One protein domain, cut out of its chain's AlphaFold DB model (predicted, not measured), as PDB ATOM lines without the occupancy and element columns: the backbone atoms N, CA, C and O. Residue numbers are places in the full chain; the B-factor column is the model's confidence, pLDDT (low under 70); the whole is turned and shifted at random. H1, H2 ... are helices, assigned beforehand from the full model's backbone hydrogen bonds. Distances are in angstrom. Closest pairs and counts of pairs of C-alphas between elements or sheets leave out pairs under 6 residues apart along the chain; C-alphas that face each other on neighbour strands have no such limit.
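What this domain is: This is residues 11 to 75 of the 135 residues of an uncharacterized protein of Mesorhizobium sp (UniProt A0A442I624). A long, thin rod is made by two long helices, H1 and H4, which run the same way and overlap for a short stretch, residues 27 to 31 of H1 packing on residues 54 to 58 of H4. Around this overlap the chain folds back through the short helices H2 and H3, making a small compact body, while residues 11 to 23 of H1 and 69 to 75 of H4 stick out at the two ends of the rod. The printed part has 65 residues with four named helices, in the order H1, H2, H3, H4, and no named strand; the class is all helix. The whole is loose, with a radius of gyration of the C-alphas of 15.1 A, and spans 59 by 17 by 16 A.

How they stand to each other: H1, residues 11 to 33, touches H4, residues 54 to 75, at a shallow tilt of 17 degrees, the same way; their closest C-alphas are those of Ile 31 and Ala 54, 5.3 A apart. H2, residues 35 to 39, is close to H1 but not clearly touching it, the closest C-alphas being those of Ile 31 and Ala 37, 7.1 A apart. H2 touches H4 with residues 58 to 65 of H4 alone, the closest C-alphas being those of Gly 36 and Leu 61 at 4.8 A. H3, residues 41 to 49, touches residues 28 to 32 of H1 alone, at a shallow tilt of 23 degrees, opposite ways; the closest C-alphas are those of Ile 28 and Val 48, 6.0 A apart. H3 and H4 form a helical hairpin: they touch at a shallow tilt of 24 degrees, opposite ways, with the C-alphas of Leu 47 and Ala 57 closest at 6.0 A. In H1, H3 and H4 every O i to N i+4 pair is within hydrogen-bond range; in H2 it is 0 of 1, beside 2 of 2 O i to N i+3 pairs.

Where its parts are: H1 runs 32.8 A from C-alpha 11 at (80.955, -41.539, 90.896) to C-alpha 33 at (77.353, -10.200, 100.028). H2, from Asp 35 to Val 39, is 7.5 A long, and H3, from Gly 41 to Thr 49, is 12.4 A long. H4 runs 31.4 A from Ala 54 to C-alpha 75 at (60.506, 12.725, 101.937).

The domain as a whole: The two C-alphas farthest apart, those of Ala 11 and Ala 75, are 59.0 A apart. Without the stretches that stand free, the body of 45 residues spans 29 by 15 by 14 A. The printed part has no cut, and its three links are tight. The mean pLDDT of the printed part is 88.9, and residue 75 alone is under 70.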
ATOM      1  N   ALA A  11      79.926 -42.444  90.391       87.00
ATOM      2  CA  ALA A  11      80.955 -41.539  90.896       87.00
ATOM      3  C   ALA A  11      81.027 -40.233  90.085       87.00
ATOM      4  O   ALA A  11      81.110 -39.146  90.665       87.00
ATOM      5  N   LEU A  12      80.928 -40.313  88.755       87.69
ATOM      6  CA  LEU A  12      80.890 -39.140  87.875       87.69
ATOM      7  C   LEU A  12      79.656 -38.263  88.129       87.69
ATOM      8  O   LEU A  12      79.785 -37.039  88.226       87.69
ATOM      9  N   GLN A  13      78.474 -38.863  88.294       89.44
ATOM     10  CA  GLN A  13      77.262 -38.111  88.638       89.44
ATOM     11  C   GLN A  13      77.376 -37.441  90.010       89.44
ATOM     12  O   GLN A  13      77.047 -36.261  90.145       89.44
ATOM     13  N   ALA A  14      77.895 -38.146  91.016       90.31
ATOM     14  CA  ALA A  14      78.095 -37.585  92.350       90.31
ATOM     15  C   ALA A  14      79.055 -36.380  92.333       90.31
ATOM     16  O   ALA A  14      78.796 -35.358  92.980       90.31
ATOM     17  N   GLN A  15      80.135 -36.456  91.549       90.81
ATOM     18  CA  GLN A  15      81.050 -35.328  91.361       90.81
ATOM     19  C   GLN A  15      80.380 -34.145  90.652       90.81
ATOM     20  O   GLN A  15      80.575 -33.002  91.070       90.81
ATOM     21  N   ALA A  16      79.570 -34.392  89.621       90.31
ATOM     22  CA  ALA A  16      78.844 -33.338  88.913       90.31
ATOM     23  C   ALA A  16      77.845 -32.611  89.830       90.31
ATOM     24  O   ALA A  16      77.825 -31.381  89.864       90.31
ATOM     25  N   VAL A  17      77.083 -33.354  90.639       93.31
ATOM     26  CA  VAL A  17      76.150 -32.779  91.625       93.31
ATOM     27  C   VAL A  17      76.896 -31.945  92.665       93.31
ATOM     28  O   VAL A  17      76.470 -30.841  92.995       93.31
ATOM     29  N   THR A  18      78.039 -32.433  93.151       93.50
ATOM     30  CA  THR A  18      78.852 -31.708  94.141       93.50
ATOM     31  C   THR A  18      79.382 -30.387  93.579       93.50
ATOM     32  O   THR A  18      79.363 -29.365  94.271       93.50
ATOM     33  N   ARG A  19      79.818 -30.377  92.313       92.06
ATOM     34  CA  ARG A  19      80.247 -29.147  91.630       92.06
ATOM     35  C   ARG A  19      79.090 -28.163  91.487       92.06
ATOM     36  O   ARG A  19      79.223 -27.032  91.941       92.06
ATOM     37  N   ALA A  20      77.942 -28.624  90.994       90.12
ATOM     38  CA  ALA A  20      76.749 -27.793  90.843       90.12
ATOM     39  C   ALA A  20      76.288 -27.179  92.179       90.12
ATOM     40  O   ALA A  20      75.988 -25.992  92.253       90.12
ATOM     41  N   GLN A  21      76.295 -27.954  93.268       93.12
ATOM     42  CA  GLN A  21      75.963 -27.442  94.602       93.12
ATOM     43  C   GLN A  21      76.966 -26.399  95.105       93.12
ATOM     44  O   GLN A  21      76.588 -25.453  95.796       93.12
ATOM     45  N   THR A  22      78.248 -26.576  94.790       92.94
ATOM     46  CA  THR A  22      79.304 -25.639  95.189       92.94
ATOM     47  C   THR A  22      79.175 -24.320  94.434       92.94
ATOM     48  O   THR A  22      79.230 -23.254  95.047       92.94
ATOM     49  N   GLU A  23      78.941 -24.388  93.124       91.88
ATOM     50  CA  GLU A  23      78.681 -23.225  92.268       91.88
ATOM     51  C   GLU A  23      77.436 -22.464  92.731       91.88
ATOM     52  O   GLU A  23      77.473 -21.242  92.885       91.88
ATOM     53  N   GLU A  24      76.368 -23.190  93.062       91.56
ATOM     54  CA  GLU A  24      75.124 -22.607  93.554       91.56
ATOM     55  C   GLU A  24      75.310 -21.898  94.903       91.56
ATOM     56  O   GLU A  24      74.872 -20.763  95.089       91.56
ATOM     57  N   ARG A  25      76.048 -22.505  95.840       92.81
ATOM     58  CA  ARG A  25      76.426 -21.832  97.096       92.81
ATOM     59  C   ARG A  25      77.268 -20.582  96.847       92.81
ATOM     60  O   ARG A  25      77.094 -19.586  97.554       92.81
ATOM     61  N   GLY A  26      78.160 -20.620  95.857       92.62
ATOM     62  CA  GLY A  26      78.946 -19.466  95.425       92.62
ATOM     63  C   GLY A  26      78.062 -18.327  94.917       92.62
ATOM     64  O   GLY A  26      78.206 -17.192  95.375       92.62
ATOM     65  N   ARG A  27      77.087 -18.636  94.054       93.62
ATOM     66  CA  ARG A  27      76.087 -17.679  93.556       93.62
ATOM     67  C   ARG A  27      75.311 -17.035  94.702       93.62
ATOM     68  O   ARG A  27      75.255 -15.811  94.785       93.62
ATOM     69  N   ILE A  28      74.757 -17.844  95.604       93.56
ATOM     70  CA  ILE A  28      73.979 -17.363  96.755       93.56
ATOM     71  C   ILE A  28      74.822 -16.433  97.632       93.56
ATOM     72  O   ILE A  28      74.375 -15.349  98.003       93.56
ATOM     73  N   SER A  29      76.063 -16.830  97.918       93.00
ATOM     74  CA  SER A  29      76.981 -16.035  98.738       93.00
ATOM     75  C   SER A  29      77.296 -14.687  98.089       93.00
ATOM     76  O   SER A  29      77.310 -13.670  98.777       93.00
ATOM     77  N   ALA A  30      77.490 -14.654  96.767       92.25
ATOM     78  CA  ALA A  30      77.729 -13.416  96.030       92.25
ATOM     79  C   ALA A  30      76.518 -12.467  96.065       92.25
ATOM     80  O   ALA A  30      76.695 -11.261  96.230       92.25
ATOM     81  N   ILE A  31      75.293 -12.998  95.970       91.25
ATOM     82  CA  ILE A  31      74.061 -12.197  96.063       91.25
ATOM     83  C   ILE A  31      73.904 -11.602  97.466       91.25
ATOM     84  O   ILE A  31      73.636 -10.411  97.604       91.25
ATOM     85  N   LEU A  32      74.099 -12.412  98.509       92.12
ATOM     86  CA  LEU A  32      73.943 -11.977  99.901       92.12
ATOM     87  C   LEU A  32      75.070 -11.049 100.380       92.12
ATOM     88  O   LEU A  32      74.874 -10.292 101.329       92.12
ATOM     89  N   ALA A  33      76.238 -11.096  99.737       90.50
ATOM     90  CA  ALA A  33      77.353 -10.200 100.028       90.50
ATOM     91  C   ALA A  33      77.183  -8.792  99.427       90.50
ATOM     92  O   ALA A  33      77.912  -7.886  99.826       90.50
ATOM     93  N   ALA A  34      76.248  -8.590  98.491       90.75
ATOM     94  CA  ALA A  34      75.997  -7.278  97.902       90.75
ATOM     95  C   ALA A  34      75.487  -6.283  98.959       90.75
ATOM     96  O   ALA A  34      74.641  -6.623  99.786       90.75
ATOM     97  N   ASP A  35      75.947  -5.029  98.916       84.31
ATOM     98  CA  ASP A  35      75.594  -4.024  99.932       84.31
ATOM     99  C   ASP A  35      74.078  -3.805 100.054       84.31
ATOM    100  O   ASP A  35      73.537  -3.755 101.161       84.31
ATOM    101  N   GLY A  36      73.371  -3.793  98.918       81.12
ATOM    102  CA  GLY A  36      71.912  -3.672  98.878       81.12
ATOM    103  C   GLY A  36      71.164  -4.872  99.474       81.12
ATOM    104  O   GLY A  36      69.997  -4.734  99.833       81.12
ATOM    105  N   ALA A  37      71.810  -6.031  99.657       85.94
ATOM    106  CA  ALA A  37      71.186  -7.200 100.282       85.94
ATOM    107  C   ALA A  37      70.912  -6.989 101.778       85.94
ATOM    108  O   ALA A  37      69.942  -7.529 102.306       85.94
ATOM    109  N   LYS A  38      71.722  -6.169 102.463       86.31
ATOM    110  CA  LYS A  38      71.508  -5.834 103.883       86.31
ATOM    111  C   LYS A  38      70.268  -4.961 104.075       86.31
ATOM    112  O   LYS A  38      69.552  -5.122 105.057       86.31
ATOM    113  N   VAL A  39      70.025  -4.053 103.129       85.69
ATOM    114  CA  VAL A  39      68.878  -3.135 103.139       85.69
ATOM    115  C   VAL A  39      67.619  -3.835 102.620       85.69
ATOM    116  O   VAL A  39      66.536  -3.676 103.180       85.69
ATOM    117  N   HIS A  40      67.762  -4.675 101.593       89.62
ATOM    118  CA  HIS A  40      66.662  -5.360 100.915       89.62
ATOM    119  C   HIS A  40      66.765  -6.886 101.030       89.62
ATOM    120  O   HIS A  40      66.744  -7.601 100.027       89.62
ATOM    121  N   GLY A  41      66.825  -7.410 102.258       89.31
ATOM    122  CA  GLY A  41      66.987  -8.852 102.500       89.31
ATOM    123  C   GLY A  41      65.896  -9.726 101.866       89.31
ATOM    124  O   GLY A  41      66.184 -10.797 101.338       89.31
ATOM    125  N   ALA A  42      64.644  -9.253 101.837       91.31
ATOM    126  CA  ALA A  42      63.546  -9.967 101.179       91.31
ATOM    127  C   ALA A  42      63.731 -10.059  99.653       91.31
ATOM    128  O   ALA A  42      63.491 -11.112  99.068       91.31
ATOM    129  N   LEU A  43      64.210  -8.980  99.021       90.44
ATOM    130  CA  LEU A  43      64.513  -8.961  97.589       90.44
ATOM    131  C   LEU A  43      65.714  -9.860  97.277       90.44
ATOM    132  O   LEU A  43      65.672 -10.616  96.315       90.44
ATOM    133  N   ALA A  44      66.756  -9.832  98.109       90.69
ATOM    134  CA  ALA A  44      67.912 -10.712  97.946       90.69
ATOM    135  C   ALA A  44      67.514 -12.198  98.014       90.69
ATOM    136  O   ALA A  44      67.941 -12.984  97.169       90.69
ATOM    137  N   ASN A  45      66.641 -12.571  98.958       92.62
ATOM    138  CA  ASN A  45      66.114 -13.934  99.055       92.62
ATOM    139  C   ASN A  45      65.292 -14.331  97.822       92.62
ATOM    140  O   ASN A  45      65.467 -15.439  97.325       92.62
ATOM    141  N   LEU A  46      64.456 -13.428  97.299       93.56
ATOM    142  CA  LEU A  46      63.697 -13.666  96.066       93.56
ATOM    143  C   LEU A  46      64.630 -13.910  94.866       93.56
ATOM    144  O   LEU A  46      64.455 -14.855  94.106       93.56
ATOM    145  N   LEU A  47      65.676 -13.094  94.719       93.19
ATOM    146  CA  LEU A  47      66.651 -13.230  93.632       93.19
ATOM    147  C   LEU A  47      67.434 -14.550  93.719       93.19
ATOM    148  O   LEU A  47      67.784 -15.149  92.697       93.19
ATOM    149  N   VAL A  48      67.688 -15.024  94.941       93.94
ATOM    150  CA  VAL A  48      68.249 -16.354  95.180       93.94
ATOM    151  C   VAL A  48      67.272 -17.439  94.728       93.94
ATOM    152  O   VAL A  48      67.680 -18.296  93.939       93.94
ATOM    153  N   THR A  49      66.011 -17.399  95.171       93.19
ATOM    154  CA  THR A  49      65.009 -18.430  94.843       93.19
ATOM    155  C   THR A  49      64.679 -18.488  93.358       93.19
ATOM    156  O   THR A  49      64.502 -19.576  92.820       93.19
ATOM    157  N   ASP A  50      64.678 -17.340  92.684       93.12
ATOM    158  CA  ASP A  50      64.381 -17.234  91.253       93.12
ATOM    159  C   ASP A  50      65.566 -17.654  90.365       93.12
ATOM    160  O   ASP A  50      65.484 -17.606  89.139       93.12
ATOM    161  N   GLY A  51      66.694 -18.057  90.962       89.56
ATOM    162  CA  GLY A  51      67.857 -18.522  90.206       89.56
ATOM    163  C   GLY A  51      68.570 -17.407  89.435       89.56
ATOM    164  O   GLY A  51      69.289 -17.680  88.474       89.56
ATOM    165  N   VAL A  52      68.384 -16.141  89.826       91.31
ATOM    166  CA  VAL A  52      68.990 -15.002  89.127       91.31
ATOM    167  C   VAL A  52      70.515 -15.066  89.238       91.31
ATOM    168  O   VAL A  52      71.074 -15.370  90.295       91.31
ATOM    169  N   ALA A  53      71.204 -14.778  88.135       91.94
ATOM    170  CA  ALA A  53      72.658 -14.693  88.117       91.94
ATOM    171  C   ALA A  53      73.153 -13.588  89.071       91.94
ATOM    172  O   ALA A  53      72.512 -12.542  89.211       91.94
ATOM    173  N   ALA A  54      74.275 -13.825  89.754       89.31
ATOM    174  CA  ALA A  54      74.731 -12.966  90.850       89.31
ATOM    175  C   ALA A  54      74.990 -11.509  90.417       89.31
ATOM    176  O   ALA A  54      74.671 -10.577  91.151       89.31
ATOM    177  N   ASP A  55      75.499 -11.313  89.203       89.94
ATOM    178  CA  ASP A  55      75.730 -10.018  88.559       89.94
ATOM    179  C   ASP A  55      74.432  -9.217  88.374       89.94
ATOM    180  O   ASP A  55      74.357  -8.041  88.741       89.94
ATOM    181  N   LYS A  56      73.372  -9.865  87.880       92.56
ATOM    182  CA  LYS A  56      72.058  -9.229  87.708       92.56
ATOM    183  C   LYS A  56      71.394  -8.940  89.046       92.56
ATOM    184  O   LYS A  56      70.825  -7.869  89.233       92.56
ATOM    185  N   ALA A  57      71.489  -9.877  89.983       90.62
ATOM    186  CA  ALA A  57      70.951  -9.704  91.323       90.62
ATOM    187  C   ALA A  57      71.608  -8.517  92.050       90.62
ATOM    188  O   ALA A  57      70.904  -7.695  92.634       90.62
ATOM    189  N   ALA A  58      72.932  -8.367  91.942       89.06
ATOM    190  CA  ALA A  58      73.649  -7.214  92.483       89.06
ATOM    191  C   ALA A  58      73.190  -5.891  91.840       89.06
ATOM    192  O   ALA A  58      72.995  -4.903  92.549       89.06
ATOM    193  N   ALA A  59      72.958  -5.874  90.523       90.50
ATOM    194  CA  ALA A  59      72.437  -4.695  89.829       90.50
ATOM    195  C   ALA A  59      71.025  -4.307  90.306       90.50
ATOM    196  O   ALA A  59      70.769  -3.131  90.563       90.50
ATOM    197  N   TYR A  60      70.123  -5.280  90.483       91.31
ATOM    198  CA  TYR A  60      68.778  -5.020  91.005       91.31
ATOM    199  C   TYR A  60      68.796  -4.514  92.446       91.31
ATOM    200  O   TYR A  60      68.080  -3.570  92.772       91.31
ATOM    201  N   LEU A  61      69.636  -5.105  93.298       90.94
ATOM    202  CA  LEU A  61      69.793  -4.661  94.683       90.94
ATOM    203  C   LEU A  61      70.346  -3.236  94.756       90.94
ATOM    204  O   LEU A  61      69.852  -2.438  95.547       90.94
ATOM    205  N   LYS A  62      71.309  -2.892  93.895       90.69
ATOM    206  CA  LYS A  62      71.844  -1.531  93.796       90.69
ATOM    207  C   LYS A  62      70.769  -0.527  93.371       90.69
ATOM    208  O   LYS A  62      70.596   0.486  94.039       90.69
ATOM    209  N   ALA A  63      70.013  -0.834  92.317       89.31
ATOM    210  CA  ALA A  63      68.933   0.032  91.846       89.31
ATOM    211  C   ALA A  63      67.832   0.221  92.906       89.31
ATOM    212  O   ALA A  63      67.303   1.319  93.065       89.31
ATOM    213  N   ALA A  64      67.505  -0.833  93.664       88.75
ATOM    214  CA  ALA A  64      66.545  -0.755  94.762       88.75
ATOM    215  C   ALA A  64      67.040   0.152  95.902       88.75
ATOM    216  O   ALA A  64      66.263   0.958  96.423       88.75
ATOM    217  N   SER A  65      68.326   0.065  96.254       88.12
ATOM    218  CA  SER A  65      68.926   0.947  97.259       88.12
ATOM    219  C   SER A  65      68.928   2.404  96.802       88.12
ATOM    220  O   SER A  65      68.436   3.256  97.535       88.12
ATOM    221  N   GLU A  66      69.338   2.687  95.563       87.50
ATOM    222  CA  GLU A  66      69.312   4.046  94.999       87.50
ATOM    223  C   GLU A  66      67.891   4.638  94.964       87.50
ATOM    224  O   GLU A  66      67.687   5.804  95.306       87.50
ATOM    225  N   ALA A  67      66.884   3.835  94.602       85.94
ATOM    226  CA  ALA A  67      65.487   4.264  94.621       85.94
ATOM    227  C   ALA A  67      64.988   4.561  96.044       85.94
ATOM    228  O   ALA A  67      64.222   5.503  96.253       85.94
ATOM    229  N   THR A  68      65.437   3.775  97.024       84.44
ATOM    230  CA  THR A  68      65.092   3.976  98.435       84.44
ATOM    231  C   THR A  68      65.738   5.246  98.978       84.44
ATOM    232  O   THR A  68      65.047   6.056  99.592       84.44
ATOM    233  N   ASP A  69      67.018   5.480  98.684       83.00
ATOM    234  CA  ASP A  69      67.727   6.701  99.080       83.00
ATOM    235  C   ASP A  69      67.090   7.948  98.449       83.00
ATOM    236  O   ASP A  69      66.864   8.953  99.128       83.00
ATOM    237  N   ALA A  70      66.720   7.881  97.166       79.69
ATOM    238  CA  ALA A  70      66.011   8.964  96.490       79.69
ATOM    239  C   ALA A  70      64.642   9.252  97.131       79.69
ATOM    240  O   ALA A  70      64.280  10.416  97.313       79.69
ATOM    241  N   ALA A  71      63.893   8.211  97.512       79.38
ATOM    242  CA  ALA A  71      62.605   8.361  98.185       79.38
ATOM    243  C   ALA A  71      62.749   8.972  99.588       79.38
ATOM    244  O   ALA A  71      61.956   9.839  99.958       79.38
ATOM    245  N   VAL A  72      63.770   8.570 100.352       78.56
ATOM    246  CA  VAL A  72      64.071   9.155 101.667       78.56
ATOM    247  C   VAL A  72      64.429  10.633 101.520       78.56
ATOM    248  O   VAL A  72      63.816  11.466 102.182       78.56
ATOM    249  N   ASN A  73      65.328  10.975 100.596       75.56
ATOM    250  CA  ASN A  73      65.736  12.360 100.351       75.56
ATOM    251  C   ASN A  73      64.574  13.246  99.874       75.56
ATOM    252  O   ASN A  73      64.482  14.405 100.267       75.56
ATOM    253  N   ALA A  74      63.652  12.709  99.070       72.19
ATOM    254  CA  ALA A  74      62.445  13.430  98.671       72.19
ATOM    255  C   ALA A  74      61.452  13.622  99.836       72.19
ATOM    256  O   ALA A  74      60.749  14.632  99.889       72.19
ATOM    257  N   ALA A  75      61.385  12.667 100.768       68.25
ATOM    258  CA  ALA A  75      60.506  12.725 101.937       68.25
ATOM    259  C   ALA A  75      61.046  13.632 103.057       68.25
ATOM    260  O   ALA A  75      60.261  14.183 103.833       68.25
TER     261      ALA A  75